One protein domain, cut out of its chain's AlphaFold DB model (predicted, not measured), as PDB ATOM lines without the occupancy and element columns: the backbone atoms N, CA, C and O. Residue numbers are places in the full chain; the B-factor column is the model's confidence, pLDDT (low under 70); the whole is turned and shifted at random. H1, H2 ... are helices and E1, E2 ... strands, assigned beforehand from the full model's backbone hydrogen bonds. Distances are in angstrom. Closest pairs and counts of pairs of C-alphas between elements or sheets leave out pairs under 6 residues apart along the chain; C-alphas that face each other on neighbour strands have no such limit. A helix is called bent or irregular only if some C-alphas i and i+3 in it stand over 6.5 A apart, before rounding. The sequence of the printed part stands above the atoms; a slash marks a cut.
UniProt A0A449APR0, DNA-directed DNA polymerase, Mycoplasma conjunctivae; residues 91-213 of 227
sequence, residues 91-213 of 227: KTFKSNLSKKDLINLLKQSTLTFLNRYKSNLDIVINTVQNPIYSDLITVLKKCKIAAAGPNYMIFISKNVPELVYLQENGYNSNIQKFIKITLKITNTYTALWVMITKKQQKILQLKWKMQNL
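AT A GLANCE: This is residues 91 to 213 of the 227 residues of the protein "DNA-directed DNA polymerase" of Mycoplasma conjunctivae (UniProt A0A449APR0). A two-strand hairpin, E1 and E2, sits in the middle of the domain, with H1, H2 and H4 placed round it, H2 packed on E1, H3 and H5 farther out, each touching H2, and H6 leading away from the end of E2 at one end of the longest axis. A long stretch without a named element, residues 184 to 197, comes back past E2, where residues 193 to 194 pair in parallel with residues 154 to 155. The printed part has 123 residues, with six named helices and two named strands in the order H1 H2 H3 E1 E2 H4 H5 H6; the sheet, E1 - E2, is antiparallel and the class is mostly helix. The whole is compact, with a radius of gyration of the C-alphas of 14.3 A and spans of 48 by 33 by 24 A.

HOW THE PARTS SIT: H1, residues 99 to 108, touches no helix; its closest C-alpha pair with E1, residues 143 to 149, is Leu 106 and Ala 147, 5.7 A apart. H2, residues 111 to 127, has its closest C-alpha pair with E1 at Leu 114 and Ala 148, 5.3 A. H2 touches H3, residues 131 to 141, with residue 125 alone; the closest C-alphas, of Ile 125 and Ile 137, are 5.9 A apart, at a steep tilt of 45 degrees, opposite ways. E1 and E2, residues 152 to 157, form a hairpin, antiparallel at 157 degrees; N 144 and O 156, 2.8 A, and N 154 and O 147, 2.8 A, are within hydrogen-bond range. H4, residues 160 to 168, only just touches H3, with 3 pairs of C-alphas within 8 A, the closest those of Val 139 and Glu 162 at 5.4 A. H5, residues 173 to 183, touches residues 117 to 124 of H2, about perpendicular at 76 degrees; the closest C-alphas are those of Asn 120 and Leu 183, 5.4 A. H6, residues 198 to 213, touches no helix; its closest C-alpha pair with E2 is Ser 157 and Lys 198, 7.0 A. Every O i to N i+4 pair is within hydrogen-bond range in H1, H2, H4, H5 and H6; in H3 it is 5 of 7.

IN THESE COORDINATES: H1 begins at C-alpha 99, (-36.550, 52.813, -10.109), and is 14.5 A long. H2 is 24.1 A and H3 15.1 A; H3 is irregular, with C-alphas 132 and 135 7.7 A apart. E1 is 16.9 A and E2 16.7 A, H4 12.5 A and H5 14.9 A. H6, 22.9 A, ends at C-alpha 213, (-46.288, 70.453, -11.133).

THE WHOLE: The two C-alphas farthest apart, of Pro 131 and Leu 213, are 49.8 A apart. The printed part has no cut. The link from H5 to H6, 14 residues, is long; the other links are tight. Mean pLDDT of the printed part is 75.2, and residues 182 to 208 and residue 210 are under 70.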
ATOM      1  N   LYS A  91     -17.384  51.773  -2.348       84.38
ATOM      2  CA  LYS A  91     -17.702  53.186  -2.636       84.38
ATOM      3  C   LYS A  91     -18.992  53.376  -3.426       84.38
ATOM      4  O   LYS A  91     -19.541  54.477  -3.460       84.38
ATOM      5  N   THR A  92     -19.485  52.321  -4.069       84.12
ATOM      6  CA  THR A  92     -20.659  52.373  -4.943       84.12
ATOM      7  C   THR A  92     -21.747  51.424  -4.475       84.12
ATOM      8  O   THR A  92     -21.473  50.282  -4.125       84.12
ATOM      9  N   PHE A  93     -22.991  51.892  -4.534       84.56
ATOM     10  CA  PHE A  93     -24.176  51.085  -4.277       84.56
ATOM     11  C   PHE A  93     -25.054  51.053  -5.529       84.56
ATOM     12  O   PHE A  93     -25.425  52.111  -6.051       84.56
ATOM     13  N   LYS A  94     -25.417  49.852  -5.982       82.56
ATOM     14  CA  LYS A  94     -26.415  49.631  -7.032       82.56
ATOM     15  C   LYS A  94     -27.570  48.840  -6.428       82.56
ATOM     16  O   LYS A  94     -27.356  47.745  -5.920       82.56
ATOM     17  N   SER A  95     -28.771  49.412  -6.478       79.94
ATOM     18  CA  SER A  95     -29.968  48.737  -5.975       79.94
ATOM     19  C   SER A  95     -30.347  47.570  -6.885       79.94
ATOM     20  O   SER A  95     -30.268  47.698  -8.109       79.94
ATOM     21  N   ASN A  96     -30.809  46.478  -6.279       82.44
ATOM     22  CA  ASN A  96     -31.406  45.348  -6.995       82.44
ATOM     23  C   ASN A  96     -32.805  45.667  -7.550       82.44
ATOM     24  O   ASN A  96     -33.299  44.945  -8.409       82.44
ATOM     25  N   LEU A  97     -33.446  46.744  -7.081       80.31
ATOM     26  CA  LEU A  97     -34.756  47.167  -7.564       80.31
ATOM     27  C   LEU A  97     -34.647  48.188  -8.688       80.31
ATOM     28  O   LEU A  97     -33.826  49.111  -8.657       80.31
ATOM     29  N   SER A  98     -35.566  48.083  -9.649       84.44
ATOM     30  CA  SER A  98     -35.731  49.139 -10.632       84.44
ATOM     31  C   SER A  98     -36.273  50.399  -9.960       84.44
ATOM     32  O   SER A  98     -36.958  50.383  -8.933       84.44
ATOM     33  N   LYS A  99     -36.018  51.541 -10.590       81.44
ATOM     34  CA  LYS A  99     -36.550  52.813 -10.109       81.44
ATOM     35  C   LYS A  99     -38.083  52.828 -10.047       81.44
ATOM     36  O   LYS A  99     -38.644  53.501  -9.186       81.44
ATOM     37  N   LYS A 100     -38.751  52.127 -10.967       83.94
ATOM     38  CA  LYS A 100     -40.216  52.039 -11.011       83.94
ATOM     39  C   LYS A 100     -40.741  51.294  -9.783       83.94
ATOM     40  O   LYS A 100     -41.659  51.786  -9.133       83.94
ATOM     41  N   ASP A 101     -40.097  50.189  -9.418       81.12
ATOM     42  CA  ASP A 101     -40.488  49.373  -8.262       81.12
ATOM     43  C   ASP A 101     -40.300  50.141  -6.958       81.12
ATOM     44  O   ASP A 101     -41.189  50.169  -6.112       81.12
ATOM     45  N   LEU A 102     -39.191  50.874  -6.839       79.50
ATOM     46  CA  LEU A 102     -38.930  51.743  -5.694       79.50
ATOM     47  C   LEU A 102     -40.005  52.822  -5.526       79.50
ATOM     48  O   LEU A 102     -40.457  53.069  -4.413       79.50
ATOM     49  N   ILE A 103     -40.447  53.449  -6.621       82.12
ATOM     50  CA  ILE A 103     -41.537  54.436  -6.575       82.12
ATOM     51  C   ILE A 103     -42.846  53.779  -6.127       82.12
ATOM     52  O   ILE A 103     -43.569  54.360  -5.321       82.12
ATOM     53  N   ASN A 104     -43.149  52.578  -6.622       79.88
ATOM     54  CA  ASN A 104     -44.359  51.857  -6.236       79.88
ATOM     55  C   ASN A 104     -44.345  51.485  -4.748       79.88
ATOM     56  O   ASN A 104     -45.328  51.736  -4.055       79.88
ATOM     57  N   LEU A 105     -43.221  50.980  -4.234       81.12
ATOM     58  CA  LEU A 105     -43.067  50.672  -2.810       81.12
ATOM     59  C   LEU A 105     -43.158  51.933  -1.943       81.12
ATOM     60  O   LEU A 105     -43.839  51.934  -0.926       81.12
ATOM     61  N   LEU A 106     -42.550  53.045  -2.365       81.88
ATOM     62  CA  LEU A 106     -42.684  54.323  -1.659       81.88
ATOM     63  C   LEU A 106     -44.149  54.780  -1.566       81.88
ATOM     64  O   LEU A 106     -44.557  55.278  -0.521       81.88
ATOM     65  N   LYS A 107     -44.946  54.584  -2.625       79.75
ATOM     66  CA  LYS A 107     -46.380  54.931  -2.641       79.75
ATOM     67  C   LYS A 107     -47.233  54.032  -1.747       79.75
ATOM     68  O   LYS A 107     -48.241  54.487  -1.225       79.75
ATOM     69  N   GLN A 108     -46.847  52.770  -1.589       81.38
ATOM     70  CA  GLN A 108     -47.547  51.818  -0.724       81.38
ATOM     71  C   GLN A 108     -47.211  52.010   0.761       81.38
ATOM     72  O   GLN A 108     -47.839  51.391   1.619       81.38
ATOM     73  N   SER A 109     -46.202  52.823   1.081       84.38
ATOM     74  CA  SER A 109     -45.791  53.073   2.457       84.38
ATOM     75  C   SER A 109     -46.802  53.979   3.147       84.38
ATOM     76  O   SER A 109     -47.099  55.068   2.663       84.38
ATOM     77  N   THR A 110     -47.267  53.581   4.331       84.69
ATOM     78  CA  THR A 110     -48.122  54.437   5.168       84.69
ATOM     79  C   THR A 110     -47.328  55.039   6.319       84.69
ATOM     80  O   THR A 110     -46.328  54.475   6.775       84.69
ATOM     81  N   LEU A 111     -47.782  56.192   6.817       83.88
ATOM     82  CA  LEU A 111     -47.158  56.851   7.966       83.88
ATOM     83  C   LEU A 111     -47.223  55.969   9.223       83.88
ATOM     84  O   LEU A 111     -46.264  55.919   9.990       83.88
ATOM     85  N   THR A 112     -48.316  55.223   9.393       83.94
ATOM     86  CA  THR A 112     -48.514  54.288  10.506       83.94
ATOM     87  C   THR A 112     -47.449  53.192  10.523       83.94
ATOM     88  O   THR A 112     -46.795  52.997  11.548       83.94
ATOM     89  N   PHE A 113     -47.216  52.511   9.392       80.81
ATOM     90  CA  PHE A 113     -46.163  51.491   9.297       80.81
ATOM     91  C   PHE A 113     -44.777  52.099   9.500       80.81
ATOM     92  O   PHE A 113     -43.970  51.565  10.259       80.81
ATOM     93  N   LEU A 114     -44.518  53.247   8.872       85.38
ATOM     94  CA  LEU A 114     -43.232  53.925   8.972       85.38
ATOM     95  C   LEU A 114     -42.884  54.291  10.419       85.38
ATOM     96  O   LEU A 114     -41.771  54.018  10.866       85.38
ATOM     97  N   ASN A 115     -43.818  54.897  11.154       86.19
ATOM     98  CA  ASN A 115     -43.594  55.319  12.536       86.19
ATOM     99  C   ASN A 115     -43.454  54.120  13.476       86.19
ATOM    100  O   ASN A 115     -42.540  54.101  14.299       86.19
ATOM    101  N   ARG A 116     -44.294  53.088  13.304       84.44
ATOM    102  CA  ARG A 116     -44.207  51.845  14.080       84.44
ATOM    103  C   ARG A 116     -42.836  51.191  13.935       84.44
ATOM    104  O   ARG A 116     -42.190  50.908  14.938       84.44
ATOM    105  N   TYR A 117     -42.366  50.972  12.708       84.81
ATOM    106  CA  TYR A 117     -41.085  50.296  12.501       84.81
ATOM    107  C   TYR A 117     -39.883  51.155  12.874       84.81
ATOM    108  O   TYR A 117     -38.891  50.606  13.337       84.81
ATOM    109  N   LYS A 118     -39.961  52.484  12.733       87.19
ATOM    110  CA  LYS A 118     -38.915  53.379  13.249       87.19
ATOM    111  C   LYS A 118     -38.788  53.289  14.765       87.19
ATOM    112  O   LYS A 118     -37.674  53.148  15.247       87.19
ATOM    113  N   SER A 119     -39.912  53.341  15.481       83.25
ATOM    114  CA  SER A 119     -39.931  53.216  16.941       83.25
ATOM    115  C   SER A 119     -39.388  51.856  17.384       83.25
ATOM    116  O   SER A 119     -38.461  51.785  18.182       83.25
ATOM    117  N   ASN A 120     -39.879  50.773  16.771       82.31
ATOM    118  CA  ASN A 120     -39.391  49.428  17.069       82.31
ATOM    119  C   ASN A 120     -37.893  49.295  16.779       82.31
ATOM    120  O   ASN A 120     -37.170  48.740  17.592       82.31
ATOM    121  N   LEU A 121     -37.408  49.823  15.654       86.19
ATOM    122  CA  LEU A 121     -35.987  49.765  15.318       86.19
ATOM    123  C   LEU A 121     -35.127  50.501  16.349       86.19
ATOM    124  O   LEU A 121     -34.066  50.003  16.712       86.19
ATOM    125  N   ASP A 122     -35.583  51.658  16.826       84.62
ATOM    126  CA  ASP A 122     -34.864  52.439  17.830       84.62
ATOM    127  C   ASP A 122     -34.790  51.707  19.177       84.62
ATOM    128  O   ASP A 122     -33.705  51.550  19.735       84.62
ATOM    129  N   ILE A 123     -35.910  51.146  19.646       78.44
ATOM    130  CA  ILE A 123     -35.940  50.285  20.841       78.44
ATOM    131  C   ILE A 123     -34.911  49.169  20.698       78.44
ATOM    132  O   ILE A 123     -34.119  48.917  21.599       78.44
ATOM    133  N   VAL A 124     -34.886  48.519  19.544       83.00
ATOM    134  CA  VAL A 124     -34.066  47.336  19.279       83.00
ATOM    135  C   VAL A 124     -32.583  47.654  19.272       83.00
ATOM    136  O   VAL A 124     -31.806  46.930  19.888       83.00
ATOM    137  N   ILE A 125     -32.197  48.753  18.626       84.00
ATOM    138  CA  ILE A 125     -30.813  49.232  18.619       84.00
ATOM    139  C   ILE A 125     -30.314  49.513  20.043       84.00
ATOM    140  O   ILE A 125     -29.127  49.336  20.311       84.00
ATOM    141  N   ASN A 126     -31.202  49.940  20.942       78.44
ATOM    142  CA  ASN A 126     -30.845  50.334  22.303       78.44
ATOM    143  C   ASN A 126     -30.985  49.200  23.337       78.44
ATOM    144  O   ASN A 126     -30.442  49.321  24.431       78.44
ATOM    145  N   THR A 127     -31.697  48.114  23.020       75.88
ATOM    146  CA  THR A 127     -32.037  47.047  23.989       75.88
ATOM    147  C   THR A 127     -31.412  45.696  23.681       75.88
ATOM    148  O   THR A 127     -31.155  44.925  24.602       75.88
ATOM    149  N   VAL A 128     -31.162  45.372  22.411       79.25
ATOM    150  CA  VAL A 128     -30.617  44.060  22.060       79.25
ATOM    151  C   VAL A 128     -29.117  44.038  22.338       79.25
ATOM    152  O   VAL A 128     -28.347  44.736  21.687       79.25
ATOM    153  N   GLN A 129     -28.708  43.182  23.276       75.25
ATOM    154  CA  GLN A 129     -27.304  42.999  23.665       75.25
ATOM    155  C   GLN A 129     -26.686  41.694  23.144       75.25
ATOM    156  O   GLN A 129     -25.527  41.408  23.419       75.25
ATOM    157  N   ASN A 130     -27.441  40.890  22.388       79.12
ATOM    158  CA  ASN A 130     -26.955  39.601  21.905       79.12
ATOM    159  C   ASN A 130     -25.770  39.794  20.922       79.12
ATOM    160  O   ASN A 130     -25.975  40.378  19.848       79.12
ATOM    161  N   PRO A 131     -24.566  39.264  21.235       82.69
ATOM    162  CA  PRO A 131     -23.367  39.443  20.415       82.69
ATOM    163  C   PRO A 131     -23.513  38.947  18.974       82.69
ATOM    164  O   PRO A 131     -22.927  39.541  18.070       82.69
ATOM    165  N   ILE A 132     -24.345  37.925  18.739       85.69
ATOM    166  CA  ILE A 132     -24.597  37.338  17.411       85.69
ATOM    167  C   ILE A 132     -25.141  38.388  16.429       85.69
ATOM    168  O   ILE A 132     -24.867  38.333  15.233       85.69
ATOM    169  N   TYR A 133     -25.899  39.372  16.924       84.50
ATOM    170  CA  TYR A 133     -26.505  40.422  16.101       84.50
ATOM    171  C   TYR A 133     -25.759  41.760  16.178       84.50
ATOM    172  O   TYR A 133     -26.217  42.731  15.577       84.50
ATOM    173  N   SER A 134     -24.636  41.841  16.892       88.12
ATOM    174  CA  SER A 134     -23.914  43.098  17.159       88.12
ATOM    175  C   SER A 134     -23.542  43.868  15.883       88.12
ATOM    176  O   SER A 134     -23.819  45.068  15.767       88.12
ATOM    177  N   ASP A 135     -23.007  43.169  14.882       89.50
ATOM    178  CA  ASP A 135     -22.671  43.738  13.575       89.50
ATOM    179  C   ASP A 135     -23.915  44.223  12.825       89.50
ATOM    180  O   ASP A 135     -23.956  45.353  12.330       89.50
ATOM    181  N   LEU A 136     -24.972  43.404  12.795       89.44
ATOM    182  CA  LEU A 136     -26.242  43.763  12.167       89.44
ATOM    183  C   LEU A 136     -26.853  45.009  12.825       89.44
ATOM    184  O   LEU A 136     -27.288  45.920  12.121       89.44
ATOM    185  N   ILE A 137     -26.858  45.081  14.155       89.44
ATOM    186  CA  ILE A 137     -27.364  46.228  14.921       89.44
ATOM    187  C   ILE A 137     -26.536  47.478  14.615       89.44
ATOM    188  O   ILE A 137     -27.096  48.549  14.371       89.44
ATOM    189  N   THR A 138     -25.211  47.344  14.547       90.38
ATOM    190  CA  THR A 138     -24.301  48.443  14.199       90.38
ATOM    191  C   THR A 138     -24.580  48.987  12.798       90.38
ATOM    192  O   THR A 138     -24.609  50.206  12.594       90.38
ATOM    193  N   VAL A 139     -24.836  48.101  11.831       91.06
ATOM    194  CA  VAL A 139     -25.238  48.481  10.474       91.06
ATOM    195  C   VAL A 139     -26.603  49.174  10.486       91.06
ATOM    196  O   VAL A 139     -26.740  50.279   9.954       91.06
ATOM    197  N   LEU A 140     -27.602  48.581  11.144       89.69
ATOM    198  CA  LEU A 140     -28.960  49.123  11.227       89.69
ATOM    199  C   LEU A 140     -28.998  50.514  11.878       89.69
ATOM    200  O   LEU A 140     -29.721  51.383  11.394       89.69
ATOM    201  N   LYS A 141     -28.159  50.770  12.889       90.56
ATOM    202  CA  LYS A 141     -28.012  52.082  13.548       90.56
ATOM    203  C   LYS A 141     -27.566  53.195  12.598       90.56
ATOM    204  O   LYS A 141     -27.893  54.365  12.796       90.56
ATOM    205  N   LYS A 142     -26.831  52.849  11.542       90.06
ATOM    206  CA  LYS A 142     -26.373  53.793  10.511       90.06
ATOM    207  C   LYS A 142     -27.364  53.944   9.355       90.06
ATOM    208  O   LYS A 142     -27.146  54.769   8.461       90.06
ATOM    209  N   CYS A 143     -28.447  53.177   9.356       88.69
ATOM    210  CA  CYS A 143     -29.497  53.213   8.351       88.69
ATOM    211  C   CYS A 143     -30.741  53.931   8.888       88.69
ATOM    212  O   CYS A 143     -30.985  54.023  10.085       88.69
ATOM    213  N   LYS A 144     -31.554  54.476   7.983       87.44
ATOM    214  CA  LYS A 144     -32.866  55.049   8.303       87.44
ATOM    215  C   LYS A 144     -33.927  54.390   7.442       87.44
ATOM    216  O   LYS A 144     -33.694  54.154   6.262       87.44
ATOM    217  N   ILE A 145     -35.106  54.154   8.002       86.75
ATOM    218  CA  ILE A 145     -36.253  53.658   7.236       86.75
ATOM    219  C   ILE A 145     -36.878  54.844   6.494       86.75
ATOM    220  O   ILE A 145     -37.322  55.808   7.126       86.75
ATOM    221  N   ALA A 146     -36.895  54.798   5.160       84.12
ATOM    222  CA  ALA A 146     -37.545  55.822   4.336       84.12
ATOM    223  C   ALA A 146     -38.950  55.411   3.875       84.12
ATOM    224  O   ALA A 146     -39.787  56.284   3.671       84.12
ATOM    225  N   ALA A 147     -39.211  54.112   3.756       81.38
ATOM    226  CA  ALA A 147     -40.543  53.564   3.536       81.38
ATOM    227  C   ALA A 147     -40.655  52.188   4.176       81.38
ATOM    228  O   ALA A 147     -39.654  51.486   4.327       81.38
ATOM    229  N   ALA A 148     -41.871  51.812   4.544       81.94
ATOM    230  CA  ALA A 148     -42.163  50.489   5.048       81.94
ATOM    231  C   ALA A 148     -43.632  50.128   4.842       81.94
ATOM    232  O   ALA A 148     -44.518  50.982   4.901       81.94
ATOM    233  N   GLY A 149     -43.870  48.840   4.650       76.12
ATOM    234  CA  GLY A 149     -45.193  48.252   4.556       76.12
ATOM    235  C   GLY A 149     -45.220  46.871   5.204       76.12
ATOM    236  O   GLY A 149     -44.256  46.486   5.866       76.12
ATOM    237  N   PRO A 150     -46.302  46.106   5.003       73.50
ATOM    238  CA  PRO A 150     -46.497  44.825   5.680       73.50
ATOM    239  C   PRO A 150     -45.369  43.813   5.449       73.50
ATOM    240  O   PRO A 150     -45.009  43.098   6.372       73.50
ATOM    241  N   ASN A 151     -44.792  43.782   4.242       74.62
ATOM    242  CA  ASN A 151     -43.821  42.756   3.833       74.62
ATOM    243  C   ASN A 151     -42.478  43.340   3.373       74.62
ATOM    244  O   ASN A 151     -41.648  42.628   2.813       74.62
ATOM    245  N   TYR A 152     -42.263  44.644   3.557       79.19
ATOM    246  CA  TYR A 152     -41.043  45.299   3.105       79.19
ATOM    247  C   TYR A 152     -40.665  46.457   4.018       79.19
ATOM    248  O   TYR A 152     -41.506  47.160   4.577       79.19
ATOM    249  N   MET A 153     -39.367  46.711   4.091       81.44
ATOM    250  CA  MET A 153     -38.811  47.946   4.618       81.44
ATOM    251  C   MET A 153     -37.733  48.413   3.675       81.44
ATOM    252  O   MET A 153     -37.001  47.606   3.106       81.44
ATOM    253  N   ILE A 154     -37.634  49.726   3.545       83.62
ATOM    254  CA  ILE A 154     -36.679  50.329   2.651       83.62
ATOM    255  C   ILE A 154     -35.746  51.251   3.431       83.62
ATOM    256  O   ILE A 154     -36.158  52.279   3.983       83.62
ATOM    257  N   PHE A 155     -34.471  50.864   3.461       86.44
ATOM    258  CA  PHE A 155     -33.418  51.520   4.231       86.44
ATOM    259  C   PHE A 155     -32.576  52.454   3.374       86.44
ATOM    260  O   PHE A 155     -32.132  52.083   2.296       86.44
ATOM    261  N   ILE A 156     -32.293  53.639   3.898       85.06
ATOM    262  CA  ILE A 156     -31.362  54.612   3.324       85.06
ATOM    263  C   ILE A 156     -30.189  54.801   4.273       85.06
ATOM    264  O   ILE A 156     -30.353  54.801   5.492       85.06
ATOM    265  N   SER A 157     -29.004  55.040   3.729       86.94
ATOM    266  CA  SER A 157     -27.847  55.441   4.523       86.94
ATOM    267  C   SER A 157     -26.997  56.453   3.765       86.94
ATOM    268  O   SER A 157     -27.086  56.602   2.542       86.94
ATOM    269  N   LYS A 158     -26.186  57.194   4.522       84.62
ATOM    270  CA  LYS A 158     -25.069  57.957   3.958       84.62
ATOM    271  C   LYS A 158     -23.884  57.044   3.643       84.62
ATOM    272  O   LYS A 158     -23.098  57.387   2.768       84.62
ATOM    273  N   ASN A 159     -23.779  55.923   4.349       85.62
ATOM    274  CA  ASN A 159     -22.655  55.019   4.251       85.62
ATOM    275  C   ASN A 159     -23.021  53.876   3.296       85.62
ATOM    276  O   ASN A 159     -24.029  53.191   3.465       85.62
ATOM    277  N   VAL A 160     -22.241  53.757   2.225       87.56
ATOM    278  CA  VAL A 160     -22.455  52.767   1.164       87.56
ATOM    279  C   VAL A 160     -22.232  51.326   1.642       87.56
ATOM    280  O   VAL A 160     -23.091  50.499   1.325       87.56
ATOM    281  N   PRO A 161     -21.168  51.009   2.406       91.00
ATOM    282  CA  PRO A 161     -20.907  49.650   2.889       91.00
ATOM    283  C   PRO A 161     -22.100  48.999   3.595       91.00
ATOM    284  O   PRO A 161     -22.453  47.858   3.321       91.00
ATOM    285  N   GLU A 162     -22.765  49.755   4.460       89.19
ATOM    286  CA  GLU A 162     -23.909  49.336   5.262       89.19
ATOM    287  C   GLU A 162     -25.117  48.986   4.387       89.19
ATOM    288  O   GLU A 162     -25.824  48.016   4.655       89.19
ATOM    289  N   LEU A 163     -25.336  49.734   3.301       88.38
ATOM    290  CA  LEU A 163     -26.381  49.407   2.332       88.38
ATOM    291  C   LEU A 163     -26.034  48.134   1.564       88.38
ATOM    292  O   LEU A 163     -26.890  47.265   1.425       88.38
ATOM    293  N   VAL A 164     -24.793  47.990   1.094       88.69
ATOM    294  CA  VAL A 164     -24.392  46.775   0.369       88.69
ATOM    295  C   VAL A 164     -24.549  45.539   1.255       88.69
ATOM    296  O   VAL A 164     -25.176  44.573   0.828       88.69
ATOM    297  N   TYR A 165     -24.097  45.610   2.509       91.38
ATOM    298  CA  TYR A 165     -24.274  44.541   3.490       91.38
ATOM    299  C   TYR A 165     -25.744  44.139   3.649       91.38
ATOM    300  O   TYR A 165     -26.072  42.955   3.571       91.38
ATOM    301  N   LEU A 166     -26.645  45.111   3.836       88.56
ATOM    302  CA  LEU A 166     -28.072  44.816   3.975       88.56
ATOM    303  C   LEU A 166     -28.668  44.225   2.690       88.56
ATOM    304  O   LEU A 166     -29.658  43.506   2.766       88.56
ATOM    305  N   GLN A 167     -28.108  44.539   1.516       87.38
ATOM    306  CA  GLN A 167     -28.655  44.083   0.236       87.38
ATOM    307  C   GLN A 167     -28.271  42.642  -0.037       87.38
ATOM    308  O   GLN A 167     -29.115  41.852  -0.448       87.38
ATOM    309  N   GLU A 168     -27.008  42.310   0.203       87.69
ATOM    310  CA  GLU A 168     -26.498  40.956   0.028       87.69
ATOM    311  C   GLU A 168     -27.092  40.002   1.061       87.69
ATOM    312  O   GLU A 168     -27.534  38.908   0.720       87.69
ATOM    313  N   ASN A 169     -27.180  40.442   2.318       86.69
ATOM    314  CA  ASN A 169     -27.631  39.591   3.416       86.69
ATOM    315  C   ASN A 169     -29.131  39.737   3.704       86.69
ATOM    316  O   ASN A 169     -29.666  39.100   4.606       86.69
ATOM    317  N   GLY A 170     -29.842  40.537   2.910       79.38
ATOM    318  CA  GLY A 170     -31.267  40.786   3.077       79.38
ATOM    319  C   GLY A 170     -32.139  39.526   3.001       79.38
ATOM    320  O   GLY A 170     -33.171  39.408   3.664       79.38
ATOM    321  N   TYR A 171     -31.696  38.545   2.217       77.25
ATOM    322  CA  TYR A 171     -32.383  37.264   2.063       77.25
ATOM    323  C   TYR A 171     -31.947  36.196   3.070       77.25
ATOM    324  O   TYR A 171     -32.474  35.087   3.050       77.25
ATOM    325  N   ASN A 172     -31.015  36.518   3.971       82.00
ATOM    326  CA  ASN A 172     -30.591  35.595   5.012       82.00
ATOM    327  C   ASN A 172     -31.753  35.338   5.991       82.00
ATOM    328  O   ASN A 172     -32.319  36.267   6.575       82.00
ATOM    329  N   SER A 173     -32.099  34.065   6.180       76.44
ATOM    330  CA  SER A 173     -33.232  33.636   7.005       76.44
ATOM    331  C   SER A 173     -33.108  34.072   8.466       76.44
ATOM    332  O   SER A 173     -34.107  34.463   9.070       76.44
ATOM    333  N   ASN A 174     -31.897  34.078   9.027       80.25
ATOM    334  CA  ASN A 174     -31.648  34.498  10.404       80.25
ATOM    335  C   ASN A 174     -31.832  36.014  10.567       80.25
ATOM    336  O   ASN A 174     -32.453  36.456  11.535       80.25
ATOM    337  N   ILE A 175     -31.393  36.814   9.587       83.75
ATOM    338  CA  ILE A 175     -31.632  38.268   9.563       83.75
ATOM    339  C   ILE A 175     -33.126  38.577   9.414       83.75
ATOM    340  O   ILE A 175     -33.657  39.423  10.137       83.75
ATOM    341  N   GLN A 176     -33.834  37.880   8.521       77.81
ATOM    342  CA  GLN A 176     -35.283  38.048   8.366       77.81
ATOM    343  C   GLN A 176     -36.041  37.647   9.632       77.81
ATOM    344  O   GLN A 176     -36.955  38.357  10.048       77.81
ATOM    345  N   LYS A 177     -35.648  36.538  10.272       77.62
ATOM    346  CA  LYS A 177     -36.243  36.072  11.528       77.62
ATOM    347  C   LYS A 177     -36.021  37.087  12.644       77.62
ATOM    348  O   LYS A 177     -36.986  37.436  13.320       77.62
ATOM    349  N   PHE A 178     -34.802  37.617  12.772       81.00
ATOM    350  CA  PHE A 178     -34.503  38.714  13.687       81.00
ATOM    351  C   PHE A 178     -35.422  39.903  13.417       81.00
ATOM    352  O   PHE A 178     -36.196  40.287  14.278       81.00
ATOM    353  N   ILE A 179     -35.443  40.431  12.195       79.25
ATOM    354  CA  ILE A 179     -36.281  41.582  11.839       79.25
ATOM    355  C   ILE A 179     -37.769  41.325  12.108       79.25
ATOM    356  O   ILE A 179     -38.467  42.210  12.600       79.25
ATOM    357  N   LYS A 180     -38.266  40.119  11.827       73.94
ATOM    358  CA  LYS A 180     -39.672  39.763  12.024       73.94
ATOM    359  C   LYS A 180     -40.059  39.736  13.500       73.94
ATOM    360  O   LYS A 180     -41.067  40.347  13.860       73.94
ATOM    361  N   ILE A 181     -39.271  39.046  14.326       70.38
ATOM    362  CA  ILE A 181     -39.488  38.940  15.778       70.38
ATOM    363  C   ILE A 181     -39.386  40.330  16.399       70.38
ATOM    364  O   ILE A 181     -40.283  40.799  17.097       70.38
ATOM    365  N   THR A 182     -38.304  41.011  16.061       69.50
ATOM    366  CA  THR A 182     -37.834  42.199  16.749       69.50
ATOM    367  C   THR A 182     -38.610  43.454  16.326       69.50
ATOM    368  O   THR A 182     -38.899  44.315  17.152       69.50
ATOM    369  N   LEU A 183     -39.061  43.538  15.068       68.69
ATOM    370  CA  LEU A 183     -39.901  44.644  14.581       68.69
ATOM    371  C   LEU A 183     -41.399  44.301  14.522       68.69
ATOM    372  O   LEU A 183     -42.194  45.142  14.089       68.69
ATOM    373  N   LYS A 184     -41.799  43.110  14.999       62.84
ATOM    374  CA  LYS A 184     -43.179  42.589  15.008       62.84
ATOM    375  C   LYS A 184     -43.867  42.719  13.644       62.84
ATOM    376  O   LYS A 184     -44.935  43.332  13.538       62.84
ATOM    377  N   ILE A 185     -43.249  42.174  12.596       54.66
ATOM    378  CA  ILE A 185     -43.858  42.081  11.260       54.66
ATOM    379  C   ILE A 185     -44.793  40.866  11.245       54.66
ATOM    380  O   ILE A 185     -44.351  39.724  11.356       54.66
ATOM    381  N   THR A 186     -46.101  41.106  11.161       41.50
ATOM    382  CA  THR A 186     -47.131  40.087  11.414       41.50
ATOM    383  C   THR A 186     -47.548  39.247  10.202       41.50
ATOM    384  O   THR A 186     -48.454  38.445  10.359       41.50
ATOM    385  N   ASN A 187     -46.912  39.339   9.026       34.19
ATOM    386  CA  ASN A 187     -47.245  38.440   7.908       34.19
ATOM    387  C   ASN A 187     -46.055  38.059   7.005       34.19
ATOM    388  O   ASN A 187     -44.969  38.625   7.086       34.19
ATOM    389  N   THR A 188     -46.259  36.967   6.269       38.22
ATOM    390  CA  THR A 188     -45.292  36.032   5.668       38.22
ATOM    391  C   THR A 188     -44.469  36.603   4.500       38.22
ATOM    392  O   THR A 188     -44.973  37.393   3.711       38.22
ATOM    393  N   TYR A 189     -43.218  36.126   4.382       35.84
ATOM    394  CA  TYR A 189     -42.189  36.439   3.369       35.84
ATOM    395  C   TYR A 189     -41.719  37.902   3.325       35.84
ATOM    396  O   TYR A 189     -42.278  38.746   2.631       35.84
ATOM    397  N   THR A 190     -40.630  38.203   4.037       39.59
ATOM    398  CA  THR A 190     -39.997  39.531   4.026       39.59
ATOM    399  C   THR A 190     -38.778  39.526   3.113       39.59
ATOM    400  O   THR A 190     -37.684  39.150   3.514       39.59
ATOM    401  N   ALA A 191     -38.957  39.971   1.871       37.69
ATOM    402  CA  ALA A 191     -37.838  40.331   1.012       37.69
ATOM    403  C   ALA A 191     -37.295  41.698   1.462       37.69
ATOM    404  O   ALA A 191     -37.977  42.723   1.388       37.69
ATOM    405  N   LEU A 192     -36.073  41.702   1.982       39.84
ATOM    406  CA  LEU A 192     -35.340  42.902   2.373       39.84
ATOM    407  C   LEU A 192     -34.843  43.582   1.091       39.84
ATOM    408  O   LEU A 192     -33.998  43.037   0.384       39.84
ATOM    409  N   TRP A 193     -35.371  44.762   0.769       43.09
ATOM    410  CA  TRP A 193     -34.967  45.505  -0.425       43.09
ATOM    411  C   TRP A 193     -34.258  46.801  -0.041       43.09
ATOM    412  O   TRP A 193     -34.789  47.646   0.681       43.09
ATOM    413  N   VAL A 194     -33.032  46.962  -0.532       41.03
ATOM    414  CA  VAL A 194     -32.119  48.022  -0.096       41.03
ATOM    415  C   VAL A 194     -32.162  49.250  -0.996       41.03
ATOM    416  O   VAL A 194     -32.164  49.152  -2.229       41.03
ATOM    417  N   MET A 195     -32.172  50.433  -0.361       42.22
ATOM    418  CA  MET A 195     -32.321  51.729  -1.017       42.22
ATOM    419  C   MET A 195     -31.040  52.560  -1.126       42.22
ATOM    420  O   MET A 195     -30.355  52.860  -0.157       42.22
ATOM    421  N   ILE A 196     -30.847  53.042  -2.354       43.62
ATOM    422  CA  ILE A 196     -30.692  54.443  -2.775       43.62
ATOM    423  C   ILE A 196     -29.904  55.362  -1.824       43.62
ATOM    424  O   ILE A 196     -30.386  55.831  -0.792       43.62
ATOM    425  N   THR A 197     -28.725  55.765  -2.297       36.62
ATOM    426  CA  THR A 197     -27.890  56.811  -1.694       36.62
ATOM    427  C   THR A 197     -28.619  58.160  -1.598       36.62
ATOM    428  O   THR A 197     -29.454  58.511  -2.436       36.62
ATOM    429  N   LYS A 198     -28.247  59.000  -0.618       41.56
ATOM    430  CA  LYS A 198     -28.797  60.364  -0.418       41.56
ATOM    431  C   LYS A 198     -28.926  61.201  -1.702       41.56
ATOM    432  O   LYS A 198     -29.866  61.982  -1.845       41.56
ATOM    433  N   LYS A 199     -27.979  61.056  -2.635       42.16
ATOM    434  CA  LYS A 199     -27.967  61.785  -3.914       42.16
ATOM    435  C   LYS A 199     -29.158  61.381  -4.789       42.16
ATOM    436  O   LYS A 199     -29.836  62.240  -5.347       42.16
ATOM    437  N   GLN A 200     -29.472  60.090  -4.836       44.81
ATOM    438  CA  GLN A 200     -30.617  59.572  -5.574       44.81
ATOM    439  C   GLN A 200     -31.959  59.870  -4.876       44.81
ATOM    440  O   GLN A 200     -32.943  60.109  -5.572       44.81
ATOM    441  N   GLN A 201     -32.010  59.976  -3.539       49.81
ATOM    442  CA  GLN A 201     -33.207  60.483  -2.841       49.81
ATOM    443  C   GLN A 201     -33.550  61.917  -3.243       49.81
ATOM    444  O   GLN A 201     -34.707  62.218  -3.516       49.81
ATOM    445  N   LYS A 202     -32.544  62.798  -3.312       46.72
ATOM    446  CA  LYS A 202     -32.749  64.192  -3.729       46.72
ATOM    447  C   LYS A 202     -33.289  64.255  -5.164       46.72
ATOM    448  O   LYS A 202     -34.215  65.007  -5.441       46.72
ATOM    449  N   ILE A 203     -32.783  63.389  -6.047       55.97
ATOM    450  CA  ILE A 203     -33.278  63.231  -7.427       55.97
ATOM    451  C   ILE A 203     -34.721  62.698  -7.460       55.97
ATOM    452  O   ILE A 203     -35.514  63.140  -8.288       55.97
ATOM    453  N   LEU A 204     -35.085  61.764  -6.577       51.06
ATOM    454  CA  LEU A 204     -36.454  61.249  -6.452       51.06
ATOM    455  C   LEU A 204     -37.426  62.322  -5.948       51.06
ATOM    456  O   LEU A 204     -38.479  62.500  -6.552       51.06
ATOM    457  N   GLN A 205     -37.049  63.079  -4.916       57.72
ATOM    458  CA  GLN A 205     -37.844  64.198  -4.399       57.72
ATOM    459  C   GLN A 205     -38.056  65.285  -5.461       57.72
ATOM    460  O   GLN A 205     -39.173  65.771  -5.631       57.72
ATOM    461  N   LEU A 206     -37.006  65.631  -6.215       60.91
ATOM    462  CA  LEU A 206     -37.093  66.586  -7.322       60.91
ATOM    463  C   LEU A 206     -38.011  66.080  -8.441       60.91
ATOM    464  O   LEU A 206     -38.860  66.826  -8.921       60.91
ATOM    465  N   LYS A 207     -37.900  64.803  -8.826       64.06
ATOM    466  CA  LYS A 207     -38.775  64.210  -9.850       64.06
ATOM    467  C   LYS A 207     -40.237  64.143  -9.415       64.06
ATOM    468  O   LYS A 207     -41.110  64.361 -10.247       64.06
ATOM    469  N   TRP A 208     -40.498  63.897  -8.133       63.22
ATOM    470  CA  TRP A 208     -41.852  63.905  -7.582       63.22
ATOM    471  C   TRP A 208     -42.467  65.310  -7.598       63.22
ATOM    472  O   TRP A 208     -43.586  65.483  -8.072       63.22
ATOM    473  N   LYS A 209     -41.698  66.334  -7.194       71.88
ATOM    474  CA  LYS A 209     -42.120  67.739  -7.329       71.88
ATOM    475  C   LYS A 209     -42.458  68.101  -8.775       71.88
ATOM    476  O   LYS A 209     -43.493  68.716  -9.000       71.88
ATOM    477  N   MET A 210     -41.624  67.700  -9.740       69.25
ATOM    478  CA  MET A 210     -41.897  67.983 -11.153       69.25
ATOM    479  C   MET A 210     -43.165  67.288 -11.653       69.25
ATOM    480  O   MET A 210     -43.964  67.940 -12.307       69.25
ATOM    481  N   GLN A 211     -43.399  66.013 -11.315       70.94
ATOM    482  CA  GLN A 211     -44.626  65.312 -11.725       70.94
ATOM    483  C   GLN A 211     -45.898  65.982 -11.198       70.94
ATOM    484  O   GLN A 211     -46.859  66.126 -11.949       70.94
ATOM    485  N   ASN A 212     -45.894  66.425  -9.940       72.06
ATOM    486  CA  ASN A 212     -47.046  67.113  -9.360       72.06
ATOM    487  C   ASN A 212     -47.281  68.481 -10.022       72.06
ATOM    488  O   ASN A 212     -48.423  68.852 -10.271       72.06
ATOM    489  N   LEU A 213     -46.208  69.205 -10.365       72.19
ATOM    490  CA  LEU A 213     -46.288  70.453 -11.133       72.19
ATOM    491  C   LEU A 213     -46.851  70.227 -12.543       72.19
ATOM    492  O   LEU A 213     -47.707  70.986 -12.983       72.19
TER     493      LEU A 213